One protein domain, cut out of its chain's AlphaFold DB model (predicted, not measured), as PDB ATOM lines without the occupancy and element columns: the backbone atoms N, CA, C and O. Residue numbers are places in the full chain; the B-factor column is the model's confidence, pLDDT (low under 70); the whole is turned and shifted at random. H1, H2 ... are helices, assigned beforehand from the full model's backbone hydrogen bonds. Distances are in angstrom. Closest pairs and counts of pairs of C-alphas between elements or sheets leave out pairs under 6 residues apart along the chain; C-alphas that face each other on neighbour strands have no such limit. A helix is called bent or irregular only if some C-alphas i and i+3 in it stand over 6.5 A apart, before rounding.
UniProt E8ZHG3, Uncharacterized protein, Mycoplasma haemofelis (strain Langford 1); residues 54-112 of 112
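This is residues 54 to 112 of the 112 residues of an uncharacterized protein of Mycoplasma haemofelis (strain Langford 1) (UniProt E8ZHG3). The longest helix, H3, makes a hairpin with H2 folded back beside it, and H1 and H5 pack over one side of this pair, H1 crossing it and H5 near the later part of H3. Short H4 follows H3 at the far end, where the chain turns back toward H5. The printed part has 59 residues with five named helices, H1 to H5 in chain order, and no named strand: all helix. It is compact, with a radius of gyration of the C-alphas of 10.3 A and spans of 29 by 22 by 16 A.

Find C-alpha 81 at (140.601, 168.838, 153.877); from there H3 runs 19.1 A to residue 93, irregular where C-alphas 82 and 85 are 8.2 A apart. Before it look for H2, residues 72 to 79, 11.5 A, and H1, residues 56 to 64, 12.7 A, which begins at C-alpha 56 at (138.976, 176.900, 146.564). After it come H4, residues 95 to 98, 5.3 A, and H5, residues 104 to 111, 10.3 A, ending at C-alpha 111 at (129.564, 173.159, 139.885).

Start at the hub, H3: it touches H2 in a helical hairpin, closest C-alphas Ala 77 and Ala 84 at 4.0 A, at a shallow tilt of 18 degrees, opposite ways. With residues 84 to 88 alone H3 touches H1, closest C-alphas Val 59 and Glu 85 at 6.2 A, only just about perpendicular at 72 degrees. With residues 88 to 92 alone it touches H5, closest C-alphas Cys 92 and Cys 111 at 5.5 A, at a steep tilt of 50 degrees. H1 touches H2 at Gln 63 and Lys 78, their closest C-alphas, 5.5 A. Each O i to N i+4 pair is within hydrogen-bond range in H5, but 4 of 5 in H1, 2 of 4 in H2 and 7 of 9 in H3; H4 is too short for one.

Look to Gln 82 and Asp 101 for the C-alphas farthest apart, 31.1 A. The printed part has no cut and no long link, and no printed residue is under pLDDT 70.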
ATOM      1  N   ASP A  54     139.271 176.865 139.456       81.50
ATOM      2  CA  ASP A  54     139.520 177.131 140.871       81.50
ATOM      3  C   ASP A  54     138.343 176.651 141.738       81.50
ATOM      4  O   ASP A  54     137.226 177.173 141.664       81.50
ATOM      5  N   TRP A  55     138.615 175.642 142.570       86.44
ATOM      6  CA  TRP A  55     137.653 175.009 143.476       86.44
ATOM      7  C   TRP A  55     137.743 175.535 144.909       86.44
ATOM      8  O   TRP A  55     136.904 175.181 145.739       86.44
ATOM      9  N   SER A  56     138.708 176.407 145.209       84.75
ATOM     10  CA  SER A  56     138.976 176.900 146.564       84.75
ATOM     11  C   SER A  56     137.752 177.578 147.190       84.75
ATOM     12  O   SER A  56     137.452 177.385 148.374       84.75
ATOM     13  N   LYS A  57     136.979 178.316 146.382       85.50
ATOM     14  CA  LYS A  57     135.723 178.945 146.807       85.50
ATOM     15  C   LYS A  57     134.646 177.906 147.125       85.50
ATOM     16  O   LYS A  57     134.044 177.980 148.194       85.50
ATOM     17  N   THR A  58     134.446 176.924 146.246       87.75
ATOM     18  CA  THR A  58     133.492 175.824 146.459       87.75
ATOM     19  C   THR A  58     133.839 175.048 147.732       87.75
ATOM     20  O   THR A  58     132.974 174.833 148.577       87.75
ATOM     21  N   VAL A  59     135.116 174.715 147.937       89.38
ATOM     22  CA  VAL A  59     135.601 174.058 149.162       89.38
ATOM     23  C   VAL A  59     135.343 174.920 150.399       89.38
ATOM     24  O   VAL A  59     134.847 174.422 151.409       89.38
ATOM     25  N   SER A  60     135.620 176.222 150.319       88.44
ATOM     26  CA  SER A  60     135.375 177.160 151.421       88.44
ATOM     27  C   SER A  60     133.893 177.264 151.789       88.44
ATOM     28  O   SER A  60     133.557 177.455 152.958       88.44
ATOM     29  N   GLU A  61     132.992 177.166 150.812       88.25
ATOM     30  CA  GLU A  61     131.547 177.134 151.047       88.25
ATOM     31  C   GLU A  61     131.113 175.809 151.675       88.25
ATOM     32  O   GLU A  61     130.418 175.822 152.689       88.25
ATOM     33  N   ILE A  62     131.590 174.677 151.151       89.44
ATOM     34  CA  ILE A  62     131.329 173.337 151.700       89.44
ATOM     35  C   ILE A  62     131.737 173.259 153.177       89.44
ATOM     36  O   ILE A  62     130.976 172.769 154.010       89.44
ATOM     37  N   GLN A  63     132.902 173.800 153.543       88.00
ATOM     38  CA  GLN A  63     133.382 173.786 154.928       88.00
ATOM     39  C   GLN A  63     132.438 174.512 155.901       88.00
ATOM     40  O   GLN A  63     132.310 174.089 157.054       88.00
ATOM     41  N   LYS A  64     131.735 175.553 155.440       90.00
ATOM     42  CA  LYS A  64     130.805 176.355 156.253       90.00
ATOM     43  C   LYS A  64     129.427 175.711 156.418       90.00
ATOM     44  O   LYS A  64     128.713 176.067 157.350       90.00
ATOM     45  N   VAL A  65     129.049 174.782 155.540       89.00
ATOM     46  CA  VAL A  65     127.727 174.134 155.548       89.00
ATOM     47  C   VAL A  65     127.754 172.879 156.431       89.00
ATOM     48  O   VAL A  65     128.707 172.105 156.332       89.00
ATOM     49  N   PRO A  66     126.768 172.646 157.314       89.75
ATOM     50  CA  PRO A  66     126.652 171.403 158.088       89.75
ATOM     51  C   PRO A  66     126.654 170.142 157.203       89.75
ATOM     52  O   PRO A  66     126.127 170.166 156.094       89.75
ATOM     53  N   GLU A  67     127.253 169.037 157.660       87.50
ATOM     54  CA  GLU A  67     127.395 167.811 156.843       87.50
ATOM     55  C   GLU A  67     126.057 167.196 156.422       87.50
ATOM     56  O   GLU A  67     125.931 166.670 155.317       87.50
ATOM     57  N   ASP A  68     125.042 167.291 157.275       87.06
ATOM     58  CA  ASP A  68     123.678 166.835 157.018       87.06
ATOM     59  C   ASP A  68     123.001 167.602 155.874       87.06
ATOM     60  O   ASP A  68     122.142 167.040 155.198       87.06
ATOM     61  N   GLN A  69     123.440 168.835 155.611       85.81
ATOM     62  CA  GLN A  69     122.938 169.704 154.543       85.81
ATOM     63  C   GLN A  69     123.780 169.639 153.263       85.81
ATOM     64  O   GLN A  69     123.445 170.290 152.275       85.81
ATOM     65  N   LEU A  70     124.888 168.891 153.276       88.00
ATOM     66  CA  LEU A  70     125.705 168.671 152.093       88.00
ATOM     67  C   LEU A  70     125.208 167.452 151.304       88.00
ATOM     68  O   LEU A  70     124.882 166.426 151.916       88.00
ATOM     69  N   PRO A  71     125.241 167.524 149.960       86.56
ATOM     70  CA  PRO A  71     125.077 166.357 149.103       86.56
ATOM     71  C   PRO A  71     126.082 165.266 149.470       86.56
ATOM     72  O   PRO A  71     127.210 165.565 149.875       86.56
ATOM     73  N   GLU A  72     125.696 164.003 149.288       81.75
ATOM     74  CA  GLU A  72     126.516 162.843 149.655       81.75
ATOM     75  C   GLU A  72     127.932 162.926 149.063       81.75
ATOM     76  O   GLU A  72     128.912 162.810 149.802       81.75
ATOM     77  N   GLY A  73     128.049 163.268 147.775       79.50
ATOM     78  CA  GLY A  73     129.341 163.416 147.099       79.50
ATOM     79  C   GLY A  73     130.228 164.556 147.627       79.50
ATOM     80  O   GLY A  73     131.451 164.479 147.522       79.50
ATOM     81  N   LEU A  74     129.661 165.587 148.268       87.62
ATOM     82  CA  LEU A  74     130.420 166.723 148.820       87.62
ATOM     83  C   LEU A  74     130.766 166.580 150.307       87.62
ATOM     84  O   LEU A  74     131.625 167.311 150.810       87.62
ATOM     85  N   ARG A  75     130.181 165.609 151.019       89.00
ATOM     86  CA  ARG A  75     130.579 165.296 152.406       89.00
ATOM     87  C   ARG A  75     132.042 164.859 152.487       89.00
ATOM     88  O   ARG A  75     132.760 165.250 153.410       89.00
ATOM     89  N   ALA A  76     132.518 164.128 151.478       85.62
ATOM     90  CA  ALA A  76     133.915 163.714 151.378       85.62
ATOM     91  C   ALA A  76     134.873 164.920 151.333       85.62
ATOM     92  O   ALA A  76     135.883 164.930 152.039       85.62
ATOM     93  N   ALA A  77     134.505 165.981 150.605       87.62
ATOM     94  CA  ALA A  77     135.295 167.209 150.528       87.62
ATOM     95  C   ALA A  77     135.404 167.930 151.883       87.62
ATOM     96  O   ALA A  77     136.442 168.510 152.196       87.62
ATOM     97  N   LYS A  78     134.359 167.867 152.717       87.69
ATOM     98  CA  LYS A  78     134.388 168.436 154.070       87.69
ATOM     99  C   LYS A  78     135.262 167.625 155.029       87.69
ATOM    100  O   LYS A  78     136.029 168.207 155.794       87.69
ATOM    101  N   SER A  79     135.158 166.298 154.973       84.75
ATOM    102  CA  SER A  79     135.882 165.393 155.877       84.75
ATOM    103  C   SER A  79     137.388 165.295 155.583       84.75
ATOM    104  O   SER A  79     138.186 165.154 156.509       84.75
ATOM    105  N   VAL A  80     137.801 165.412 154.314       85.81
ATOM    106  CA  VAL A  80     139.201 165.255 153.884       85.81
ATOM    107  C   VAL A  80     139.743 166.576 153.335       85.81
ATOM    108  O   VAL A  80     139.847 166.775 152.125       85.81
ATOM    109  N   SER A  81     140.141 167.482 154.233       80.44
ATOM    110  CA  SER A  81     140.601 168.838 153.877       80.44
ATOM    111  C   SER A  81     141.780 168.862 152.899       80.44
ATOM    112  O   SER A  81     141.805 169.688 151.990       80.44
ATOM    113  N   GLN A  82     142.723 167.924 153.034       84.69
ATOM    114  CA  GLN A  82     143.896 167.802 152.159       84.69
ATOM    115  C   GLN A  82     143.542 167.471 150.703       84.69
ATOM    116  O   GLN A  82     144.363 167.697 149.820       84.69
ATOM    117  N   ASN A  83     142.346 166.926 150.452       86.94
ATOM    118  CA  ASN A  83     141.906 166.493 149.125       86.94
ATOM    119  C   ASN A  83     140.540 167.079 148.733       86.94
ATOM    120  O   ASN A  83     139.880 166.575 147.824       86.94
ATOM    121  N   ALA A  84     140.098 168.125 149.434       87.38
ATOM    122  CA  ALA A  84     138.757 168.677 149.298       87.38
ATOM    123  C   ALA A  84     138.472 169.207 147.887       87.38
ATOM    124  O   ALA A  84     137.374 169.017 147.372       87.38
ATOM    125  N   GLU A  85     139.469 169.819 147.240       88.50
ATOM    126  CA  GLU A  85     139.345 170.313 145.864       88.50
ATOM    127  C   GLU A  85     139.138 169.176 144.861       88.50
ATOM    128  O   GLU A  85     138.276 169.278 143.994       88.50
ATOM    129  N   ASN A  86     139.865 168.064 145.010       90.56
ATOM    130  CA  ASN A  86     139.685 166.899 144.144       90.56
ATOM    131  C   ASN A  86     138.311 166.254 144.346       90.56
ATOM    132  O   ASN A  86     137.687 165.862 143.366       90.56
ATOM    133  N   TRP A  87     137.816 166.182 145.585       90.88
ATOM    134  CA  TRP A  87     136.462 165.694 145.859       90.88
ATOM    135  C   TRP A  87     135.382 166.611 145.276       90.88
ATOM    136  O   TRP A  87     134.441 166.122 144.656       90.88
ATOM    137  N   ALA A  88     135.531 167.932 145.417       89.69
ATOM    138  CA  ALA A  88     134.613 168.899 144.817       89.69
ATOM    139  C   ALA A  88     134.620 168.817 143.282       89.69
ATOM    140  O   ALA A  88     133.564 168.886 142.657       89.69
ATOM    141  N   ARG A  89     135.797 168.611 142.679       90.19
ATOM    142  CA  ARG A  89     135.933 168.407 141.235       90.19
ATOM    143  C   ARG A  89     135.262 167.113 140.781       90.19
ATOM    144  O   ARG A  89     134.469 167.153 139.846       90.19
ATOM    145  N   LEU A  90     135.547 165.997 141.457       90.19
ATOM    146  CA  LEU A  90     134.980 164.687 141.135       90.19
ATOM    147  C   LEU A  90     133.451 164.718 141.192       90.19
ATOM    148  O   LEU A  90     132.807 164.260 140.257       90.19
ATOM    149  N   PHE A  91     132.877 165.346 142.224       90.88
ATOM    150  CA  PHE A  91     131.432 165.550 142.323       90.88
ATOM    151  C   PHE A  91     130.863 166.184 141.045       90.88
ATOM    152  O   PHE A  91     129.903 165.678 140.477       90.88
ATOM    153  N   CYS A  92     131.485 167.245 140.533       89.56
ATOM    154  CA  CYS A  92     131.010 167.925 139.328       89.56
ATOM    155  C   CYS A  92     131.288 167.164 138.023       89.56
ATOM    156  O   CYS A  92     130.510 167.284 137.077       89.56
ATOM    157  N   GLU A  93     132.360 166.372 137.966       89.38
ATOM    158  CA  GLU A  93     132.641 165.457 136.851       89.38
ATOM    159  C   GLU A  93     131.603 164.320 136.783       89.38
ATOM    160  O   GLU A  93     131.178 163.934 135.694       89.38
ATOM    161  N   GLU A  94     131.131 163.832 137.934       89.62
ATOM    162  CA  GLU A  94     130.124 162.768 138.034       89.62
ATOM    163  C   GLU A  94     128.678 163.257 137.862       89.62
ATOM    164  O   GLU A  94     127.764 162.435 137.772       89.62
ATOM    165  N   ALA A  95     128.450 164.569 137.717       88.75
ATOM    166  CA  ALA A  95     127.120 165.145 137.501       88.75
ATOM    167  C   ALA A  95     126.374 164.501 136.319       88.75
ATOM    168  O   ALA A  95     125.158 164.340 136.350       88.75
ATOM    169  N   GLU A  96     127.086 164.083 135.268       88.94
ATOM    170  CA  GLU A  96     126.465 163.392 134.133       88.94
ATOM    171  C   GLU A  96     125.827 162.054 134.522       88.94
ATOM    172  O   GLU A  96     124.827 161.670 133.919       88.94
ATOM    173  N   TYR A  97     126.337 161.372 135.544       88.69
ATOM    174  CA  TYR A  97     125.883 160.043 135.950       88.69
ATOM    175  C   TYR A  97     124.988 160.075 137.189       88.69
ATOM    176  O   TYR A  97     124.011 159.327 137.234       88.69
ATOM    177  N   ASP A  98     125.294 160.939 138.156       87.38
ATOM    178  CA  ASP A  98     124.654 160.927 139.477       87.38
ATOM    179  C   ASP A  98     123.530 161.970 139.632       87.38
ATOM    180  O   ASP A  98     122.600 161.760 140.409       87.38
ATOM    181  N   MET A  99     123.526 163.037 138.817       88.06
ATOM    182  CA  MET A  99     122.520 164.103 138.911       88.06
ATOM    183  C   MET A  99     121.113 163.633 138.513       88.06
ATOM    184  O   MET A  99     120.888 163.112 137.410       88.06
ATOM    185  N   LYS A 100     120.145 163.920 139.384       86.88
ATOM    186  CA  LYS A 100     118.707 163.638 139.267       86.88
ATOM    187  C   LYS A 100     117.902 164.919 139.448       86.88
ATOM    188  O   LYS A 100     118.340 165.872 140.079       86.88
ATOM    189  N   ASP A 101     116.654 164.922 138.987       82.56
ATOM    190  CA  ASP A 101     115.774 166.099 139.089       82.56
ATOM    191  C   ASP A 101     115.618 166.642 140.525       82.56
ATOM    192  O   ASP A 101     115.371 167.831 140.715       82.56
ATOM    193  N   SER A 102     115.790 165.785 141.539       83.69
ATOM    194  CA  SER A 102     115.749 166.151 142.957       83.69
ATOM    195  C   SER A 102     116.978 166.911 143.467       83.69
ATOM    196  O   SER A 102     116.861 167.588 144.483       83.69
ATOM    197  N   ASP A 103     118.132 166.801 142.802       86.75
ATOM    198  CA  ASP A 103     119.427 167.334 143.263       86.75
ATOM    199  C   ASP A 103     120.122 168.257 142.240       86.75
ATOM    200  O   ASP A 103     121.170 168.832 142.540       86.75
ATOM    201  N   ILE A 104     119.508 168.502 141.070       87.56
ATOM    202  CA  ILE A 104     120.013 169.424 140.030       87.56
ATOM    203  C   ILE A 104     120.485 170.762 140.614       87.56
ATOM    204  O   ILE A 104     121.506 171.307 140.191       87.56
ATOM    205  N   LYS A 105     119.750 171.318 141.584       87.50
ATOM    206  CA  LYS A 105     120.096 172.612 142.192       87.50
ATOM    207  C   LYS A 105     121.400 172.565 142.972       87.50
ATOM    208  O   LYS A 105     122.141 173.544 142.940       87.50
ATOM    209  N   ASP A 106     121.686 171.456 143.640       88.19
ATOM    210  CA  ASP A 106     122.916 171.299 144.408       88.19
ATOM    211  C   ASP A 106     124.114 171.224 143.465       88.19
ATOM    212  O   ASP A 106     125.092 171.952 143.640       88.19
ATOM    213  N   TYR A 107     123.997 170.441 142.391       89.12
ATOM    214  CA  TYR A 107     125.002 170.412 141.333       89.12
ATOM    215  C   TYR A 107     125.220 171.792 140.716       89.12
ATOM    216  O   TYR A 107     126.353 172.251 140.626       89.12
ATOM    217  N   LEU A 108     124.156 172.510 140.356       88.88
ATOM    218  CA  LEU A 108     124.289 173.865 139.818       88.88
ATOM    219  C   LEU A 108     124.967 174.814 140.812       88.88
ATOM    220  O   LEU A 108     125.879 175.541 140.429       88.88
ATOM    221  N   LYS A 109     124.587 174.773 142.089       88.50
ATOM    222  CA  LYS A 109     125.147 175.638 143.133       88.50
ATOM    223  C   LYS A 109     126.660 175.474 143.286       88.50
ATOM    224  O   LYS A 109     127.360 176.469 143.453       88.50
ATOM    225  N   TYR A 110     127.165 174.242 143.250       87.62
ATOM    226  CA  TYR A 110     128.578 173.964 143.531       87.62
ATOM    227  C   TYR A 110     129.446 173.834 142.268       87.62
ATOM    228  O   TYR A 110     130.646 174.129 142.319       87.62
ATOM    229  N   CYS A 111     128.854 173.472 141.128       87.69
ATOM    230  CA  CYS A 111     129.564 173.159 139.885       87.69
ATOM    231  C   CYS A 111     129.477 174.237 138.799       87.69
ATOM    232  O   CYS A 111     130.151 174.100 137.780       87.69
ATOM    233  N   THR A 112     128.682 175.292 138.997       84.12
ATOM    234  CA  THR A 112     128.714 176.510 138.163       84.12
ATOM    235  C   THR A 112     129.358 177.666 138.909       84.12
ATOM    236  O   THR A 112     130.083 178.448 138.262       84.12
TER     237      THR A 112